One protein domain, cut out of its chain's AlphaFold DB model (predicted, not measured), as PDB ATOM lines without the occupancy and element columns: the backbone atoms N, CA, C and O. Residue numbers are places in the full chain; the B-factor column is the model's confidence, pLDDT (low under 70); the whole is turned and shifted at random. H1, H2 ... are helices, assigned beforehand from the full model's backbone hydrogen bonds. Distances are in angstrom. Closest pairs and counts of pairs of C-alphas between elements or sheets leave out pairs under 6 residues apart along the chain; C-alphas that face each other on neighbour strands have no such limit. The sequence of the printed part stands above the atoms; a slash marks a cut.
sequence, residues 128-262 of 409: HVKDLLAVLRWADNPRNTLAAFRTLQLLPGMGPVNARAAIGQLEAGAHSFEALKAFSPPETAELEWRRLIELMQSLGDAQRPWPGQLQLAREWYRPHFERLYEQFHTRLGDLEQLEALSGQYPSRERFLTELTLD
ATOM      1  N   HIS A 128     -22.872   7.922 112.751       86.19
ATOM      2  CA  HIS A 128     -22.147   7.029 111.844       86.19
ATOM      3  C   HIS A 128     -23.021   6.440 110.726       86.19
ATOM      4  O   HIS A 128     -22.566   6.286 109.595       86.19
ATOM      5  N   VAL A 129     -24.301   6.175 111.002       87.50
ATOM      6  CA  VAL A 129     -25.274   5.738 109.987       87.50
ATOM      7  C   VAL A 129     -25.634   6.893 109.049       87.50
ATOM      8  O   VAL A 129     -25.638   6.723 107.829       87.50
ATOM      9  N   LYS A 130     -25.882   8.094 109.588       87.75
ATOM     10  CA  LYS A 130     -26.164   9.302 108.792       87.75
ATOM     11  C   LYS A 130     -25.028   9.651 107.840       87.75
ATOM     12  O   LYS A 130     -25.299  10.122 106.738       87.75
ATOM     13  N   ASP A 131     -23.783   9.457 108.264       94.00
ATOM     14  CA  ASP A 131     -22.600   9.682 107.432       94.00
ATOM     15  C   ASP A 131     -22.585   8.753 106.223       94.00
ATOM     16  O   ASP A 131     -22.548   9.230 105.091       94.00
ATOM     17  N   LEU A 132     -22.704   7.441 106.449       94.62
ATOM     18  CA  LEU A 132     -22.718   6.458 105.366       94.62
ATOM     19  C   LEU A 132     -23.896   6.696 104.404       94.62
ATOM     20  O   LEU A 132     -23.736   6.649 103.184       94.62
ATOM     21  N   LEU A 133     -25.081   7.013 104.932       92.38
ATOM     22  CA  LEU A 133     -26.249   7.322 104.105       92.38
ATOM     23  C   LEU A 133     -26.110   8.637 103.340       92.38
ATOM     24  O   LEU A 133     -26.685   8.762 102.259       92.38
ATOM     25  N   ALA A 134     -25.369   9.618 103.858       94.25
ATOM     26  CA  ALA A 134     -25.090  10.847 103.124       94.25
ATOM     27  C   ALA A 134     -24.236  10.578 101.879       94.25
ATOM     28  O   ALA A 134     -24.551  11.126 100.825       94.25
ATOM     29  N   VAL A 135     -23.256   9.670 101.955       96.00
ATOM     30  CA  VAL A 135     -22.471   9.238 100.782       96.00
ATOM     31  C   VAL A 135     -23.397   8.682  99.698       96.00
ATOM     32  O   VAL A 135     -23.372   9.131  98.552       96.00
ATOM     33  N   LEU A 136     -24.285   7.754 100.069       93.62
ATOM     34  CA  LEU A 136     -25.223   7.138  99.125       93.62
ATOM     35  C   LEU A 136     -26.237   8.126  98.553       93.62
ATOM     36  O   LEU A 136     -26.496   8.104  97.355       93.62
ATOM     37  N   ARG A 137     -26.820   8.985  99.398       91.38
ATOM     38  CA  ARG A 137     -27.800  10.001  98.983       91.38
ATOM     39  C   ARG A 137     -27.181  11.025  98.043       91.38
ATOM     40  O   ARG A 137     -27.870  11.522  97.158       91.38
ATOM     41  N   TRP A 138     -25.905  11.348  98.236       93.94
ATOM     42  CA  TRP A 138     -25.191  12.233  97.331       93.94
ATOM     43  C   TRP A 138     -24.865  11.545  96.005       93.94
ATOM     44  O   TRP A 138     -25.013  12.155  94.953       93.94
ATOM     45  N   ALA A 139     -24.497  10.263  96.033       91.88
ATOM     46  CA  ALA A 139     -24.261   9.499  94.814       91.88
ATOM     47  C   ALA A 139     -25.549   9.259  94.007       91.88
ATOM     48  O   ALA A 139     -25.498   9.175  92.787       91.88
ATOM     49  N   ASP A 140     -26.694   9.118  94.683       88.25
ATOM     50  CA  ASP A 140     -28.024   8.996  94.071       88.25
ATOM     51  C   ASP A 140     -28.498  10.322  93.457       88.25
ATOM     52  O   ASP A 140     -29.008  10.365  92.341       88.25
ATOM     53  N   ASN A 141     -28.263  11.427  94.167       90.00
ATOM     54  CA  ASN A 141     -28.595  12.764  93.707       90.00
ATOM     55  C   ASN A 141     -27.391  13.711  93.875       90.00
ATOM     56  O   ASN A 141     -27.223  14.303  94.949       90.00
ATOM     57  N   PRO A 142     -26.602  13.946  92.805       90.44
ATOM     58  CA  PRO A 142     -25.454  14.858  92.826       90.44
ATOM     59  C   PRO A 142     -25.794  16.311  93.200       90.44
ATOM     60  O   PRO A 142     -24.907  17.083  93.566       90.44
ATOM     61  N   ARG A 143     -27.080  16.694  93.145       91.75
ATOM     62  CA  ARG A 143     -27.586  18.016  93.557       91.75
ATOM     63  C   ARG A 143     -27.938  18.097  95.043       91.75
ATOM     64  O   ARG A 143     -28.330  19.159  95.519       91.75
ATOM     65  N   ASN A 144     -27.840  16.997  95.789       91.19
ATOM     66  CA  ASN A 144     -28.143  16.971  97.215       91.19
ATOM     67  C   ASN A 144     -27.026  17.652  98.019       91.19
ATOM     68  O   ASN A 144     -26.111  17.006  98.530       91.19
ATOM     69  N   THR A 145     -27.118  18.975  98.148       92.31
ATOM     70  CA  THR A 145     -26.111  19.803  98.823       92.31
ATOM     71  C   THR A 145     -25.959  19.467 100.303       92.31
ATOM     72  O   THR A 145     -24.851  19.546 100.825       92.31
ATOM     73  N   LEU A 146     -27.023  19.030 100.988       90.31
ATOM     74  CA  LEU A 146     -26.953  18.632 102.398       90.31
ATOM     75  C   LEU A 146     -26.142  17.341 102.581       90.31
ATOM     76  O   LEU A 146     -25.296  17.258 103.473       90.31
ATOM     77  N   ALA A 147     -26.377  16.348 101.721       90.88
ATOM     78  CA  ALA A 147     -25.629  15.095 101.720       90.88
ATOM     79  C   ALA A 147     -24.165  15.309 101.296       90.88
ATOM     80  O   ALA A 147     -23.259  14.777 101.942       90.88
ATOM     81  N   ALA A 148     -23.930  16.160 100.291       93.12
ATOM     82  CA  ALA A 148     -22.594  16.586  99.881       93.12
ATOM     83  C   ALA A 148     -21.844  17.264 101.034       93.12
ATOM     84  O   ALA A 148     -20.739  16.867 101.392       93.12
ATOM     85  N   PHE A 149     -22.476  18.245 101.682       93.94
ATOM     86  CA  PHE A 149     -21.882  19.018 102.770       93.94
ATOM     87  C   PHE A 149     -21.505  18.145 103.967       93.94
ATOM     88  O   PHE A 149     -20.448  18.352 104.566       93.94
ATOM     89  N   ARG A 150     -22.342  17.155 104.305       95.25
ATOM     90  CA  ARG A 150     -22.031  16.176 105.351       95.25
ATOM     91  C   ARG A 150     -20.876  15.262 104.943       95.25
ATOM     92  O   ARG A 150     -19.947  15.110 105.724       95.25
ATOM     93  N   THR A 151     -20.915  14.703 103.732       97.00
ATOM     94  CA  THR A 151     -19.888  13.772 103.225       97.00
ATOM     95  C   THR A 151     -18.511  14.429 103.160       97.00
ATOM     96  O   THR A 151     -17.527  13.864 103.627       97.00
ATOM     97  N   LEU A 152     -18.442  15.656 102.641       96.56
ATOM     98  CA  LEU A 152     -17.197  16.409 102.507       96.56
ATOM     99  C   LEU A 152     -16.541  16.693 103.864       96.56
ATOM    100  O   LEU A 152     -15.322  16.644 103.962       96.56
ATOM    101  N   GLN A 153     -17.327  16.929 104.916       95.69
ATOM    102  CA  GLN A 153     -16.812  17.172 106.269       95.69
ATOM    103  C   GLN A 153     -16.266  15.926 106.975       95.69
ATOM    104  O   GLN A 153     -15.656  16.043 108.038       95.69
ATOM    105  N   LEU A 154     -16.445  14.734 106.397       95.56
ATOM    106  CA  LEU A 154     -15.810  13.519 106.908       95.56
ATOM    107  C   LEU A 154     -14.308  13.515 106.624       95.56
ATOM    108  O   LEU A 154     -13.551  12.888 107.364       95.56
ATOM    109  N   LEU A 155     -13.864  14.227 105.587       95.12
ATOM    110  CA  LEU A 155     -12.459  14.328 105.214       95.12
ATOM    111  C   LEU A 155     -11.676  15.178 106.236       95.12
ATOM    112  O   LEU A 155     -12.155  16.222 106.687       95.12
ATOM    113  N   PRO A 156     -10.452  14.771 106.605       91.56
ATOM    114  CA  PRO A 156      -9.621  15.528 107.542       91.56
ATOM    115  C   PRO A 156      -9.332  16.944 107.014       91.56
ATOM    116  O   PRO A 156      -8.929  17.122 105.876       91.56
ATOM    117  N   GLY A 157      -9.553  17.978 107.829       89.06
ATOM    118  CA  GLY A 157      -9.310  19.374 107.427       89.06
ATOM    119  C   GLY A 157     -10.378  20.000 106.512       89.06
ATOM    120  O   GLY A 157     -10.340  21.207 106.266       89.06
ATOM    121  N   MET A 158     -11.378  19.241 106.055       93.38
ATOM    122  CA  MET A 158     -12.495  19.774 105.265       93.38
ATOM    123  C   MET A 158     -13.578  20.382 106.164       93.38
ATOM    124  O   MET A 158     -14.609  19.777 106.433       93.38
ATOM    125  N   GLY A 159     -13.356  21.610 106.633       91.00
ATOM    126  CA  GLY A 159     -14.366  22.374 107.370       91.00
ATOM    127  C   GLY A 159     -15.493  22.946 106.486       91.00
ATOM    128  O   GLY A 159     -15.450  22.832 105.256       91.00
ATOM    129  N   PRO A 160     -16.478  23.649 107.083       93.31
ATOM    130  CA  PRO A 160     -17.631  24.217 106.375       93.31
ATOM    131  C   PRO A 160     -17.295  25.095 105.163       93.31
ATOM    132  O   PRO A 160     -18.032  25.088 104.180       93.31
ATOM    133  N   VAL A 161     -16.197  25.855 105.225       94.19
ATOM    134  CA  VAL A 161     -15.764  26.751 104.139       94.19
ATOM    135  C   VAL A 161     -15.302  25.943 102.926       94.19
ATOM    136  O   VAL A 161     -15.831  26.126 101.831       94.19
ATOM    137  N   ASN A 162     -14.389  24.992 103.133       93.44
ATOM    138  CA  ASN A 162     -13.857  24.144 102.063       93.44
ATOM    139  C   ASN A 162     -14.943  23.238 101.470       93.44
ATOM    140  O   ASN A 162     -15.015  23.078 100.256       93.44
ATOM    141  N   ALA A 163     -15.840  22.708 102.309       94.50
ATOM    142  CA  ALA A 163     -16.978  21.919 101.847       94.50
ATOM    143  C   ALA A 163     -17.917  22.733 100.935       94.50
ATOM    144  O   ALA A 163     -18.314  22.249  99.879       94.50
ATOM    145  N   ARG A 164     -18.243  23.986 101.291       95.88
ATOM    146  CA  ARG A 164     -19.061  24.868 100.431       95.88
ATOM    147  C   ARG A 164     -18.353  25.223  99.126       95.88
ATOM    148  O   ARG A 164     -18.997  25.215  98.083       95.88
ATOM    149  N   ALA A 165     -17.050  25.496  99.171       95.75
ATOM    150  CA  ALA A 165     -16.262  25.786  97.973       95.75
ATOM    151  C   ALA A 165     -16.229  24.589  97.004       95.75
ATOM    152  O   ALA A 165     -16.448  24.759  95.807       95.75
ATOM    153  N   ALA A 166     -16.052  23.371  97.522       95.25
ATOM    154  CA  ALA A 166     -16.110  22.149  96.725       95.25
ATOM    155  C   ALA A 166     -17.501  21.904  96.106       95.25
ATOM    156  O   ALA A 166     -17.594  21.491  94.952       95.25
ATOM    157  N   ILE A 167     -18.586  22.198  96.834       95.25
ATOM    158  CA  ILE A 167     -19.956  22.139  96.288       95.25
ATOM    159  C   ILE A 167     -20.133  23.157  95.156       95.25
ATOM    160  O   ILE A 167     -20.667  22.801  94.110       95.25
ATOM    161  N   GLY A 168     -19.625  24.383  95.312       94.94
ATOM    162  CA  GLY A 168     -19.649  25.387  94.242       94.94
ATOM    163  C   GLY A 168     -18.882  24.941  92.990       94.94
ATOM    164  O   GLY A 168     -19.354  25.144  91.873       94.94
ATOM    165  N   GLN A 169     -17.743  24.258  93.158       94.44
ATOM    166  CA  GLN A 169     -16.998  23.666  92.040       94.44
ATOM    167  C   GLN A 169     -17.808  22.573  91.326       94.44
ATOM    168  O   GLN A 169     -17.804  22.493  90.097       94.44
ATOM    169  N   LEU A 170     -18.521  21.739  92.088       94.00
ATOM    170  CA  LEU A 170     -19.406  20.713  91.542       94.00
ATOM    171  C   LEU A 170     -20.572  21.334  90.753       94.00
ATOM    172  O   LEU A 170     -20.887  20.864  89.662       94.00
ATOM    173  N   GLU A 171     -21.187  22.395  91.275       93.31
ATOM    174  CA  GLU A 171     -22.260  23.146  90.606       93.31
ATOM    175  C   GLU A 171     -21.780  23.776  89.290       93.31
ATOM    176  O   GLU A 171     -22.431  23.609  88.256       93.31
ATOM    177  N   ALA A 172     -20.605  24.416  89.293       94.00
ATOM    178  CA  ALA A 172     -19.984  24.972  88.088       94.00
ATOM    179  C   ALA A 172     -19.671  23.893  87.033       94.00
ATOM    180  O   ALA A 172     -19.743  24.150  85.832       94.00
ATOM    181  N   GLY A 173     -19.370  22.671  87.477       92.25
ATOM    182  CA  GLY A 173     -19.144  21.496  86.636       92.25
ATOM    183  C   GLY A 173     -20.402  20.705  86.269       92.25
ATOM    184  O   GLY A 173     -20.302  19.502  86.024       92.25
ATOM    185  N   ALA A 174     -21.584  21.334  86.279       92.44
ATOM    186  CA  ALA A 174     -22.871  20.708  85.952       92.44
ATOM    187  C   ALA A 174     -23.205  19.461  86.799       92.44
ATOM    188  O   ALA A 174     -23.873  18.536  86.336       92.44
ATOM    189  N   HIS A 175     -22.761  19.448  88.056       91.25
ATOM    190  CA  HIS A 175     -22.902  18.341  89.003       91.25
ATOM    191  C   HIS A 175     -22.204  17.031  88.607       91.25
ATOM    192  O   HIS A 175     -22.550  15.967  89.122       91.25
ATOM    193  N   SER A 176     -21.192  17.096  87.740       92.50
ATOM    194  CA  SER A 176     -20.314  15.958  87.465       92.50
ATOM    195  C   SER A 176     -19.267  15.792  88.566       92.50
ATOM    196  O   SER A 176     -18.491  16.711  88.833       92.50
ATOM    197  N   PHE A 177     -19.163  14.597  89.156       93.12
ATOM    198  CA  PHE A 177     -18.123  14.296  90.148       93.12
ATOM    199  C   PHE A 177     -16.695  14.441  89.596       93.12
ATOM    200  O   PHE A 177     -15.763  14.643  90.369       93.12
ATOM    201  N   GLU A 178     -16.503  14.409  88.271       91.38
ATOM    202  CA  GLU A 178     -15.204  14.699  87.647       91.38
ATOM    203  C   GLU A 178     -14.724  16.129  87.920       91.38
ATOM    204  O   GLU A 178     -13.524  16.363  88.057       91.38
ATOM    205  N   ALA A 179     -15.654  17.082  88.043       92.25
ATOM    206  CA  ALA A 179     -15.340  18.492  88.249       92.25
ATOM    207  C   ALA A 179     -14.636  18.755  89.588       92.25
ATOM    208  O   ALA A 179     -13.907  19.740  89.723       92.25
ATOM    209  N   LEU A 180     -14.795  17.848  90.558       92.81
ATOM    210  CA  LEU A 180     -14.116  17.907  91.852       92.81
ATOM    211  C   LEU A 180     -12.595  17.717  91.735       92.81
ATOM    212  O   LEU A 180     -11.871  18.158  92.623       92.81
ATOM    213  N   LYS A 181     -12.083  17.149  90.630       92.56
ATOM    214  CA  LYS A 181     -10.631  17.039  90.375       92.56
ATOM    215  C   LYS A 181      -9.945  18.405  90.263       92.56
ATOM    216  O   LYS A 181      -8.751  18.502  90.520       92.56
ATOM    217  N   ALA A 182     -10.689  19.448  89.886       91.81
ATOM    218  CA  ALA A 182     -10.172  20.810  89.775       91.81
ATOM    219  C   ALA A 182     -10.153  21.565  91.119       91.81
ATOM    220  O   ALA A 182      -9.524  22.617  91.220       91.81
ATOM    221  N   PHE A 183     -10.825  21.049  92.154       94.19
ATOM    222  CA  PHE A 183     -10.758  21.617  93.497       94.19
ATOM    223  C   PHE A 183      -9.480  21.148  94.203       94.19
ATOM    224  O   PHE A 183      -9.179  19.957  94.217       94.19
ATOM    225  N   SER A 184      -8.751  22.084  94.814       93.19
ATOM    226  CA  SER A 184      -7.575  21.780  95.638       93.19
ATOM    227  C   SER A 184      -7.995  21.639  97.109       93.19
ATOM    228  O   SER A 184      -8.316  22.655  97.733       93.19
ATOM    229  N   PRO A 185      -8.046  20.415  97.671       92.62
ATOM    230  CA  PRO A 185      -8.360  20.215  99.083       92.62
ATOM    231  C   PRO A 185      -7.176  20.631  99.979       92.62
ATOM    232  O   PRO A 185      -6.060  20.806  99.491       92.62
ATOM    233  N   PRO A 186      -7.378  20.755 101.303       92.44
ATOM    234  CA  PRO A 186      -6.273  20.861 102.256       92.44
ATOM    235  C   PRO A 186      -5.298  19.681 102.134       92.44
ATOM    236  O   PRO A 186      -5.728  18.557 101.881       92.44
ATOM    237  N   GLU A 187      -4.012  19.918 102.412       91.62
ATOM    238  CA  GLU A 187      -2.942  18.906 102.314       91.62
ATOM    239  C   GLU A 187      -3.272  17.623 103.100       91.62
ATOM    240  O   GLU A 187      -3.067  16.507 102.629       91.62
ATOM    241  N   THR A 188      -3.899  17.770 104.271       90.50
ATOM    242  CA  THR A 188      -4.320  16.648 105.123       90.50
ATOM    243  C   THR A 188      -5.412  15.765 104.506       90.50
ATOM    244  O   THR A 188      -5.549  14.616 104.926       90.50
ATOM    245  N   ALA A 189      -6.169  16.262 103.519       92.19
ATOM    246  CA  ALA A 189      -7.242  15.548 102.824       92.19
ATOM    247  C   ALA A 189      -6.850  14.998 101.446       92.19
ATOM    248  O   ALA A 189      -7.654  14.269 100.875       92.19
ATOM    249  N   GLU A 190      -5.675  15.306 100.887       91.81
ATOM    250  CA  GLU A 190      -5.366  15.010  99.475       91.81
ATOM    251  C   GLU A 190      -5.553  13.541  99.075       91.81
ATOM    252  O   GLU A 190      -6.127  13.251  98.021       91.81
ATOM    253  N   LEU A 191      -5.079  12.607  99.906       92.06
ATOM    254  CA  LEU A 191      -5.191  11.175  99.619       92.06
ATOM    255  C   LEU A 191      -6.655  10.718  99.624       92.06
ATOM    256  O   LEU A 191      -7.113  10.060  98.690       92.06
ATOM    257  N   GLU A 192      -7.396  11.098 100.664       93.12
ATOM    258  CA  GLU A 192      -8.797  10.708 100.838       93.12
ATOM    259  C   GLU A 192      -9.729  11.442  99.862       93.12
ATOM    260  O   GLU A 192     -10.762  10.904  99.468       93.12
ATOM    261  N   TRP A 193      -9.335  12.627  99.390       95.06
ATOM    262  CA  TRP A 193     -10.014  13.369  98.327       95.06
ATOM    263  C   TRP A 193     -10.017  12.595  97.009       95.06
ATOM    264  O   TRP A 193     -11.066  12.437  96.387       95.06
ATOM    265  N   ARG A 194      -8.857  12.060  96.602       94.50
ATOM    266  CA  ARG A 194      -8.742  11.248  95.377       94.50
ATOM    267  C   ARG A 194      -9.616   9.997  95.471       94.50
ATOM    268  O   ARG A 194     -10.391   9.730  94.554       94.50
ATOM    269  N   ARG A 195      -9.577   9.308  96.617       95.62
ATOM    270  CA  ARG A 195     -10.420   8.133  96.900       95.62
ATOM    271  C   ARG A 195     -11.915   8.461  96.887       95.62
ATOM    272  O   ARG A 195     -12.699   7.682  96.354       95.62
ATOM    273  N   LEU A 196     -12.317   9.613  97.433       96.44
ATOM    274  CA  LEU A 196     -13.709  10.063  97.391       96.44
ATOM    275  C   LEU A 196     -14.166  10.306  95.947       96.44
ATOM    276  O   LEU A 196     -15.253   9.870  95.583       96.44
ATOM    277  N   ILE A 197     -13.357  10.965  95.113       95.44
ATOM    278  CA  ILE A 197     -13.704  11.189  93.700       95.44
ATOM    279  C   ILE A 197     -13.883   9.850  92.978       95.44
ATOM    280  O   ILE A 197     -14.895   9.659  92.306       95.44
ATOM    281  N   GLU A 198     -12.951   8.913  93.152       95.75
ATOM    282  CA  GLU A 198     -13.039   7.566  92.572       95.75
ATOM    283  C   GLU A 198     -14.306   6.828  93.027       95.75
ATOM    284  O   GLU A 198     -15.005   6.236  92.198       95.75
ATOM    285  N   LEU A 199     -14.651   6.908  94.319       97.00
ATOM    286  CA  LEU A 199     -15.882   6.338  94.864       97.00
ATOM    287  C   LEU A 199     -17.126   6.979  94.240       97.00
ATOM    288  O   LEU A 199     -18.019   6.261  93.796       97.00
ATOM    289  N   MET A 200     -17.208   8.309  94.199       96.56
ATOM    290  CA  MET A 200     -18.394   9.007  93.696       96.56
ATOM    291  C   MET A 200     -18.573   8.807  92.189       96.56
ATOM    292  O   MET A 200     -19.702   8.636  91.738       96.56
ATOM    293  N   GLN A 201     -17.486   8.740  91.412       93.50
ATOM    294  CA  GLN A 201     -17.534   8.342  90.000       93.50
ATOM    295  C   GLN A 201     -18.033   6.899  89.849       93.50
ATOM    296  O   GLN A 201     -18.927   6.634  89.052       93.50
ATOM    297  N   SER A 202     -17.514   5.983  90.672       94.19
ATOM    298  CA  SER A 202     -17.961   4.589  90.741       94.19
ATOM    299  C   SER A 202     -19.451   4.445  91.050       94.19
ATOM    300  O   SER A 202     -20.144   3.660  90.409       94.19
ATOM    301  N   LEU A 203     -19.939   5.148  92.073       93.06
ATOM    302  CA  LEU A 203     -21.326   5.072  92.523       93.06
ATOM    303  C   LEU A 203     -22.269   5.881  91.621       93.06
ATOM    304  O   LEU A 203     -23.457   5.576  91.571       93.06
ATOM    305  N   GLY A 204     -21.776   6.909  90.935       87.56
ATOM    306  CA  GLY A 204     -22.546   7.700  89.975       87.56
ATOM    307  C   GLY A 204     -22.695   7.041  88.601       87.56
ATOM    308  O   GLY A 204     -23.506   7.501  87.801       87.56
ATOM    309  N   ASP A 205     -21.941   5.975  88.314       89.38
ATOM    310  CA  ASP A 205     -22.043   5.228  87.060       89.38
ATOM    311  C   ASP A 205     -23.373   4.459  86.975       89.38
ATOM    312  O   ASP A 205     -23.630   3.524  87.738       89.38
ATOM    313  N   ALA A 206     -24.206   4.830  86.000       82.94
ATOM    314  CA  ALA A 206     -25.508   4.216  85.751       82.94
ATOM    315  C   ALA A 206     -25.424   2.728  85.360       82.94
ATOM    316  O   ALA A 206     -26.418   2.015  85.484       82.94
ATOM    317  N   GLN A 207     -24.267   2.251  84.886       86.31
ATOM    318  CA  GLN A 207     -24.060   0.842  84.540       86.31
ATOM    319  C   GLN A 207     -23.695  -0.027  85.747       86.31
ATOM    320  O   GLN A 207     -23.692  -1.258  85.647       86.31
ATOM    321  N   ARG A 208     -23.392   0.573  86.905       88.69
ATOM    322  CA  ARG A 208     -23.014  -0.195  88.088       88.69
ATOM    323  C   ARG A 208     -24.245  -0.822  88.760       88.69
ATOM    324  O   ARG A 208     -25.149  -0.093  89.170       88.69
ATOM    325  N   PRO A 209     -24.264  -2.149  88.986       88.75
ATOM    326  CA  PRO A 209     -25.355  -2.794  89.712       88.75
ATOM    327  C   PRO A 209     -25.415  -2.328  91.176       88.75
ATOM    328  O   PRO A 209     -24.395  -1.966  91.760       88.75
ATOM    329  N   TRP A 210     -26.615  -2.334  91.768       90.31
ATOM    330  CA  TRP A 210     -26.840  -1.968  93.175       90.31
ATOM    331  C   TRP A 210     -26.098  -2.873  94.180       90.31
ATOM    332  O   TRP A 210     -25.447  -2.329  95.078       90.31
ATOM    333  N   PRO A 211     -26.136  -4.218  94.054       88.62
ATOM    334  CA  PRO A 211     -25.373  -5.099  94.934       88.62
ATOM    335  C   PRO A 211     -23.891  -4.703  95.029       88.62
ATOM    336  O   PRO A 211     -23.229  -4.495  94.016       88.62
ATOM    337  N   GLY A 212     -23.379  -4.588  96.258       87.88
ATOM    338  CA  GLY A 212     -21.985  -4.217  96.538       87.88
ATOM    339  C   GLY A 212     -21.703  -2.709  96.610       87.88
ATOM    340  O   GLY A 212     -20.655  -2.311  97.107       87.88
ATOM    341  N   GLN A 213     -22.632  -1.834  96.206       94.12
ATOM    342  CA  GLN A 213     -22.416  -0.382  96.306       94.12
ATOM    343  C   GLN A 213     -22.296   0.108  97.752       94.12
ATOM    344  O   GLN A 213     -21.475   0.982  98.038       94.12
ATOM    345  N   LEU A 214     -23.081  -0.462  98.674       93.44
ATOM    346  CA  LEU A 214     -22.965  -0.114 100.089       93.44
ATOM    347  C   LEU A 214     -21.633  -0.577 100.687       93.44
ATOM    348  O   LEU A 214     -21.046   0.155 101.477       93.44
ATOM    349  N   GLN A 215     -21.139  -1.745 100.269       93.94
ATOM    350  CA  GLN A 215     -19.840  -2.257 100.695       93.94
ATOM    351  C   GLN A 215     -18.719  -1.290 100.300       93.94
ATOM    352  O   GLN A 215     -17.929  -0.898 101.151       93.94
ATOM    353  N   LEU A 216     -18.711  -0.817  99.049       94.94
ATOM    354  CA  LEU A 216     -17.737   0.177  98.578       94.94
ATOM    355  C   LEU A 216     -17.793   1.475  99.397       94.94
ATOM    356  O   LEU A 216     -16.760   2.011  99.796       94.94
ATOM    357  N   ALA A 217     -19.003   1.971  99.679       96.19
ATOM    358  CA  ALA A 217     -19.184   3.156 100.511       96.19
ATOM    359  C   ALA A 217     -18.696   2.926 101.954       96.19
ATOM    360  O   ALA A 217     -18.062   3.807 102.532       96.19
ATOM    361  N   ARG A 218     -18.943   1.739 102.528       94.88
ATOM    362  CA  ARG A 218     -18.483   1.353 103.872       94.88
ATOM    363  C   ARG A 218     -16.962   1.229 103.937       94.88
ATOM    364  O   ARG A 218     -16.368   1.693 104.907       94.88
ATOM    365  N   GLU A 219     -16.334   0.627 102.931       94.75
ATOM    366  CA  GLU A 219     -14.878   0.463 102.849       94.75
ATOM    367  C   GLU A 219     -14.163   1.813 102.775       94.75
ATOM    368  O   GLU A 219     -13.216   2.039 103.528       94.75
ATOM    369  N   TRP A 220     -14.665   2.739 101.953       95.94
ATOM    370  CA  TRP A 220     -14.165   4.115 101.922       95.94
ATOM    371  C   TRP A 220     -14.405   4.853 103.245       95.94
ATOM    372  O   TRP A 220     -13.540   5.578 103.728       95.94
ATOM    373  N   TYR A 221     -15.572   4.660 103.862       95.38
ATOM    374  CA  TYR A 221     -15.932   5.355 105.094       95.38
ATOM    375  C   TYR A 221     -15.148   4.859 106.322       95.38
ATOM    376  O   TYR A 221     -14.905   5.643 107.239       95.38
ATOM    377  N   ARG A 222     -14.709   3.592 106.345       92.06
ATOM    378  CA  ARG A 222     -14.013   2.942 107.473       92.06
ATOM    379  C   ARG A 222     -12.883   3.778 108.112       92.06
ATOM    380  O   ARG A 222     -12.970   4.007 109.317       92.06
ATOM    381  N   PRO A 223     -11.865   4.279 107.384       91.44
ATOM    382  CA  PRO A 223     -10.793   5.079 107.991       91.44
ATOM    383  C   PRO A 223     -11.291   6.401 108.604       91.44
ATOM    384  O   PRO A 223     -10.731   6.890 109.586       91.44
ATOM    385  N   HIS A 224     -12.357   6.994 108.059       92.38
ATOM    386  CA  HIS A 224     -12.971   8.193 108.632       92.38
ATOM    387  C   HIS A 224     -13.794   7.858 109.875       92.38
ATOM    388  O   HIS A 224     -13.717   8.569 110.872       92.38
ATOM    389  N   PHE A 225     -14.543   6.762 109.817       87.38
ATOM    390  CA  PHE A 225     -15.351   6.235 110.904       87.38
ATOM    391  C   PHE A 225     -14.509   5.912 112.147       87.38
ATOM    392  O   PHE A 225     -14.838   6.379 113.235       87.38
ATOM    393  N   GLU A 226     -13.386   5.207 111.984       87.81
ATOM    394  CA  GLU A 226     -12.473   4.851 113.084       87.81
ATOM    395  C   GLU A 226     -11.819   6.082 113.735       87.81
ATOM    396  O   GLU A 226     -11.518   6.071 114.926       87.81
ATOM    397  N   ARG A 227     -11.637   7.167 112.973       91.25
ATOM    398  CA  ARG A 227     -11.097   8.439 113.476       91.25
ATOM    399  C   ARG A 227     -12.149   9.310 114.167       91.25
ATOM    400  O   ARG A 227     -11.809  10.038 115.094       91.25
ATOM    401  N   LEU A 228     -13.385   9.320 113.665       85.00
ATOM    402  CA  LEU A 228     -14.445  10.232 114.116       85.00
ATOM    403  C   LEU A 228     -15.231   9.703 115.321       85.00
ATOM    404  O   LEU A 228     -15.794  10.507 116.062       85.00
ATOM    405  N   TYR A 229     -15.291   8.382 115.516       79.75
ATOM    406  CA  TYR A 229     -16.144   7.763 116.529       79.75
ATOM    407  C   TYR A 229     -15.356   6.899 117.513       79.75
ATOM    408  O   TYR A 229     -14.696   5.929 117.141       79.75
ATOM    409  N   GLU A 230     -15.508   7.199 118.803       61.47
ATOM    410  CA  GLU A 230     -15.061   6.312 119.878       61.47
ATOM    411  C   GLU A 230     -15.871   5.003 119.880       61.47
ATOM    412  O   GLU A 230     -17.031   4.961 119.454       61.47
ATOM    413  N   GLN A 231     -15.262   3.922 120.383       58.97
ATOM    414  CA  GLN A 231     -15.877   2.585 120.449       58.97
ATOM    415  C   GLN A 231     -16.342   2.056 119.074       58.97
ATOM    416  O   GLN A 231     -17.358   1.378 118.960       58.97
ATOM    417  N   PHE A 232     -15.581   2.325 118.011       66.94
ATOM    418  CA  PHE A 232     -15.928   1.956 116.631       66.94
ATOM    419  C   PHE A 232     -16.287   0.469 116.425       66.94
ATOM    420  O   PHE A 232     -17.085   0.148 115.549       66.94
ATOM    421  N   HIS A 233     -15.769  -0.439 117.259       56.38
ATOM    422  CA  HIS A 233     -16.063  -1.873 117.198       56.38
ATOM    423  C   HIS A 233     -17.548  -2.197 117.434       56.38
ATOM    424  O   HIS A 233     -18.089  -3.071 116.766       56.38
ATOM    425  N   THR A 234     -18.230  -1.495 118.348       52.28
ATOM    426  CA  THR A 234     -19.665  -1.717 118.614       52.28
ATOM    427  C   THR A 234     -20.550  -1.066 117.550       52.28
ATOM    428  O   THR A 234     -21.610  -1.594 117.227       52.28
ATOM    429  N   ARG A 235     -20.092   0.044 116.959       64.69
ATOM    430  CA  ARG A 235     -20.783   0.782 115.887       64.69
ATOM    431  C   ARG A 235     -20.615   0.146 114.500       64.69
ATOM    432  O   ARG A 235     -21.450   0.365 113.629       64.69
ATOM    433  N   LEU A 236     -19.558  -0.642 114.280       71.94
ATOM    434  CA  LEU A 236     -19.302  -1.312 112.998       71.94
ATOM    435  C   LEU A 236     -20.422  -2.298 112.635       71.94
ATOM    436  O   LEU A 236     -20.796  -2.387 111.464       71.94
ATOM    437  N   GLY A 237     -21.005  -2.959 113.642       66.81
ATOM    438  CA  GLY A 237     -22.144  -3.862 113.469       66.81
ATOM    439  C   GLY A 237     -23.363  -3.182 112.837       66.81
ATOM    440  O   GLY A 237     -24.045  -3.797 112.021       66.81
ATOM    441  N   ASP A 238     -23.584  -1.891 113.110       72.75
ATOM    442  CA  ASP A 238     -24.670  -1.117 112.491       72.75
ATOM    443  C   ASP A 238     -24.458  -0.960 110.976       72.75
ATOM    444  O   ASP A 238     -25.397  -1.073 110.186       72.75
ATOM    445  N   LEU A 239     -23.211  -0.725 110.554       83.69
ATOM    446  CA  LEU A 239     -22.858  -0.563 109.141       83.69
ATOM    447  C   LEU A 239     -22.904  -1.904 108.393       83.69
ATOM    448  O   LEU A 239     -23.336  -1.958 107.245       83.69
ATOM    449  N   GLU A 240     -22.492  -2.987 109.052       80.81
ATOM    450  CA  GLU A 240     -22.602  -4.359 108.533       80.81
ATOM    451  C   GLU A 240     -24.055  -4.800 108.381       80.81
ATOM    452  O   GLU A 240     -24.425  -5.408 107.375       80.81
ATOM    453  N   GLN A 241     -24.907  -4.437 109.338       74.31
ATOM    454  CA  GLN A 241     -26.336  -4.698 109.259       74.31
ATOM    455  C   GLN A 241     -26.993  -3.917 108.116       74.31
ATOM    456  O   GLN A 241     -27.804  -4.482 107.381       74.31
ATOM    457  N   LEU A 242     -26.625  -2.646 107.925       83.12
ATOM    458  CA  LEU A 242     -27.033  -1.857 106.757       83.12
ATOM    459  C   LEU A 242     -26.636  -2.539 105.447       83.12
ATOM    460  O   LEU A 242     -27.446  -2.583 104.523       83.12
ATOM    461  N   GLU A 243     -25.426  -3.099 105.374       86.12
ATOM    462  CA  GLU A 243     -24.930  -3.813 104.190       86.12
ATOM    463  C   GLU A 243     -25.750  -5.058 103.902       86.12
ATOM    464  O   GLU A 243     -26.279  -5.199 102.797       86.12
ATOM    465  N   ALA A 244     -25.959  -5.893 104.917       77.81
ATOM    466  CA  ALA A 244     -26.786  -7.084 104.804       77.81
ATOM    467  C   ALA A 244     -28.234  -6.754 104.392       77.81
ATOM    468  O   ALA A 244     -28.822  -7.453 103.565       77.81
ATOM    469  N   LEU A 245     -28.811  -5.675 104.931       77.69
ATOM    470  CA  LEU A 245     -30.159  -5.222 104.576       77.69
ATOM    471  C   LEU A 245     -30.225  -4.667 103.157       77.69
ATOM    472  O   LEU A 245     -31.189  -4.941 102.449       77.69
ATOM    473  N   SER A 246     -29.208  -3.925 102.718       85.19
ATOM    474  CA  SER A 246     -29.176  -3.305 101.390       85.19
ATOM    475  C   SER A 246     -29.324  -4.323 100.257       85.19
ATOM    476  O   SER A 246     -30.012  -4.050  99.273       85.19
ATOM    477  N   GLY A 247     -28.768  -5.529 100.437       81.44
ATOM    478  CA  GLY A 247     -28.868  -6.630  99.477       81.44
ATOM    479  C   GLY A 247     -30.280  -7.197  99.298       81.44
ATOM    480  O   GLY A 247     -30.526  -7.910  98.330       81.44
ATOM    481  N   GLN A 248     -31.222  -6.876 100.191       78.81
ATOM    482  CA  GLN A 248     -32.619  -7.325 100.099       78.81
ATOM    483  C   GLN A 248     -33.460  -6.450  99.161       78.81
ATOM    484  O   GLN A 248     -34.596  -6.800  98.839       78.81
ATOM    485  N   TYR A 249     -32.917  -5.312  98.724       82.19
ATOM    486  CA  TYR A 249     -33.618  -4.348  97.890       82.19
ATOM    487  C   TYR A 249     -33.110  -4.390  96.447       82.19
ATOM    488  O   TYR A 249     -31.922  -4.604  96.214       82.19
ATOM    489  N   PRO A 250     -33.990  -4.147  95.461       83.38
ATOM    490  CA  PRO A 250     -33.625  -4.231  94.049       83.38
ATOM    491  C   PRO A 250     -32.821  -3.020  93.551       83.38
ATOM    492  O   PRO A 250     -32.167  -3.110  92.515       83.38
ATOM    493  N   SER A 251     -32.875  -1.882  94.250       86.69
ATOM    494  CA  SER A 251     -32.190  -0.650  93.853       86.69
ATOM    495  C   SER A 251     -31.837   0.233  95.050       86.69
ATOM    496  O   SER A 251     -32.464   0.149  96.112       86.69
ATOM    497  N   ARG A 252     -30.866   1.134  94.841       88.38
ATOM    498  CA  ARG A 252     -30.454   2.162  95.809       88.38
ATOM    499  C   ARG A 252     -31.618   3.069  96.210       88.38
ATOM    500  O   ARG A 252     -31.847   3.271  97.397       88.38
ATOM    501  N   GLU A 253     -32.367   3.569  95.230       84.31
ATOM    502  CA  GLU A 253     -33.536   4.431  95.448       84.31
ATOM    503  C   GLU A 253     -34.569   3.740  96.345       84.31
ATOM    504  O   GLU A 253     -35.045   4.322  97.326       84.31
ATOM    505  N   ARG A 254     -34.878   2.463  96.059       81.25
ATOM    506  CA  ARG A 254     -35.840   1.701  96.857       81.25
ATOM    507  C   ARG A 254     -35.332   1.483  98.273       81.25
ATOM    508  O   ARG A 254     -36.091   1.699  99.209       81.25
ATOM    509  N   PHE A 255     -34.062   1.121  98.431       85.31
ATOM    510  CA  PHE A 255     -33.439   0.972  99.742       85.31
ATOM    511  C   PHE A 255     -33.500   2.266 100.561       85.31
ATOM    512  O   PHE A 255     -33.978   2.243 101.688       85.31
ATOM    513  N   LEU A 256     -33.072   3.405 100.005       81.19
ATOM    514  CA  LEU A 256     -33.065   4.690 100.715       81.19
ATOM    515  C   LEU A 256     -34.479   5.155 101.096       81.19
ATOM    516  O   LEU A 256     -34.669   5.737 102.169       81.19
ATOM    517  N   THR A 257     -35.460   4.877 100.235       73.81
ATOM    518  CA  THR A 257     -36.874   5.170 100.490       73.81
ATOM    519  C   THR A 257     -37.408   4.305 101.630       73.81
ATOM    520  O   THR A 257     -37.910   4.839 102.612       73.81
ATOM    521  N   GLU A 258     -37.243   2.985 101.543       71.62
ATOM    522  CA  GLU A 258     -37.755   2.024 102.530       71.62
ATOM    523  C   GLU A 258     -37.062   2.162 103.882       71.62
ATOM    524  O   GLU A 258     -37.717   2.131 104.914       71.62
ATOM    525  N   LEU A 259     -35.757   2.430 103.892       70.75
ATOM    526  CA  LEU A 259     -35.007   2.676 105.118       70.75
ATOM    527  C   LEU A 259     -35.550   3.896 105.876       70.75
ATOM    528  O   LEU A 259     -35.608   3.880 107.100       70.75
ATOM    529  N   THR A 260     -35.970   4.941 105.151       64.50
ATOM    530  CA  THR A 260     -36.603   6.138 105.735       64.50
ATOM    531  C   THR A 260     -37.999   5.833 106.294       64.50
ATOM    532  O   THR A 260     -38.446   6.509 107.219       64.50
ATOM    533  N   LEU A 261     -38.676   4.815 105.755       58.19
ATOM    534  CA  LEU A 261     -40.006   4.381 106.184       58.19
ATOM    535  C   LEU A 261     -39.954   3.380 107.358       58.19
ATOM    536  O   LEU A 261     -40.817   3.458 108.234       58.19
ATOM    537  N   ASP A 262     -38.954   2.488 107.401       54.84
ATOM    538  CA  ASP A 262     -38.756   1.459 108.437       54.84
ATOM    539  C   ASP A 262     -37.253   1.224 108.742       54.84
ATOM    540  O   ASP A 262     -36.598   0.375 108.126       54.84
TER     541      ASP A 262
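Overview. This is residues 128 to 262 of the 409 residues of the protein "DNA helicase" of Gammaproteobacteria bacterium (UniProt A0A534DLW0). H1 sits in the middle of a slab of helices: on one side H2, H3, H4 and H5 run round a ring back to H1, and on the other H6 and H7 make a loose up-and-down bundle with it, each running against the one before. H8 packs on one end of H1. The 135 printed residues have eight named helices, H1 to H8, and no named strand: all helix. The whole is compact, radius of gyration of the C-alphas 14.4 A, spanning 38 by 35 by 22 A.

Arrangement. The hub is H1, residues 128 to 140. H2, residues 145 to 152, touches it at a steep tilt of 59 degrees; the closest C-alphas are Ala 134 and Ala 147, 4.5 A. H3, residues 160 to 172, touches H2, closest C-alphas Leu 152 and Ala 163, 5.6 A. H4, residues 177 to 182, touches H3, closest C-alphas Leu 170 and Ala 179, 5.7 A. H5, residues 187 to 204, makes a hairpin with H4; its residues 200 to 204 touch H1, closest C-alphas Gly 204 and Ala 139, 5.4 A. H6, residues 213 to 228, touches H1, closest C-alphas Arg 218 and Leu 132, 6.8 A. H7, residues 232 to 246, makes a hairpin with H6 at a shallow tilt of 15 degrees. H8, residues 252 to 261, touches H1, closest C-alphas Glu 253 and Asp 140, 7.3 A. O i to N i+4 pairs are all within hydrogen-bond range in H1, H2, H3 and H8, against 12 of 14 in H5, 9 of 12 in H6, 8 of 11 in H7 and 0 of 2 in H4, where 3 of 3 O i to N i+3 pairs are.

Along the chain. H1 begins at C-alpha 128, (-22.147, 7.029, 111.844); H8 ends at C-alpha 261, (-40.006, 4.381, 106.184). H5 measures 25.7 A.

Size, cuts and confidence. The printed part has no cut and no long link. Residues 230 to 235, 237 and 260 to 262 have pLDDT under 70.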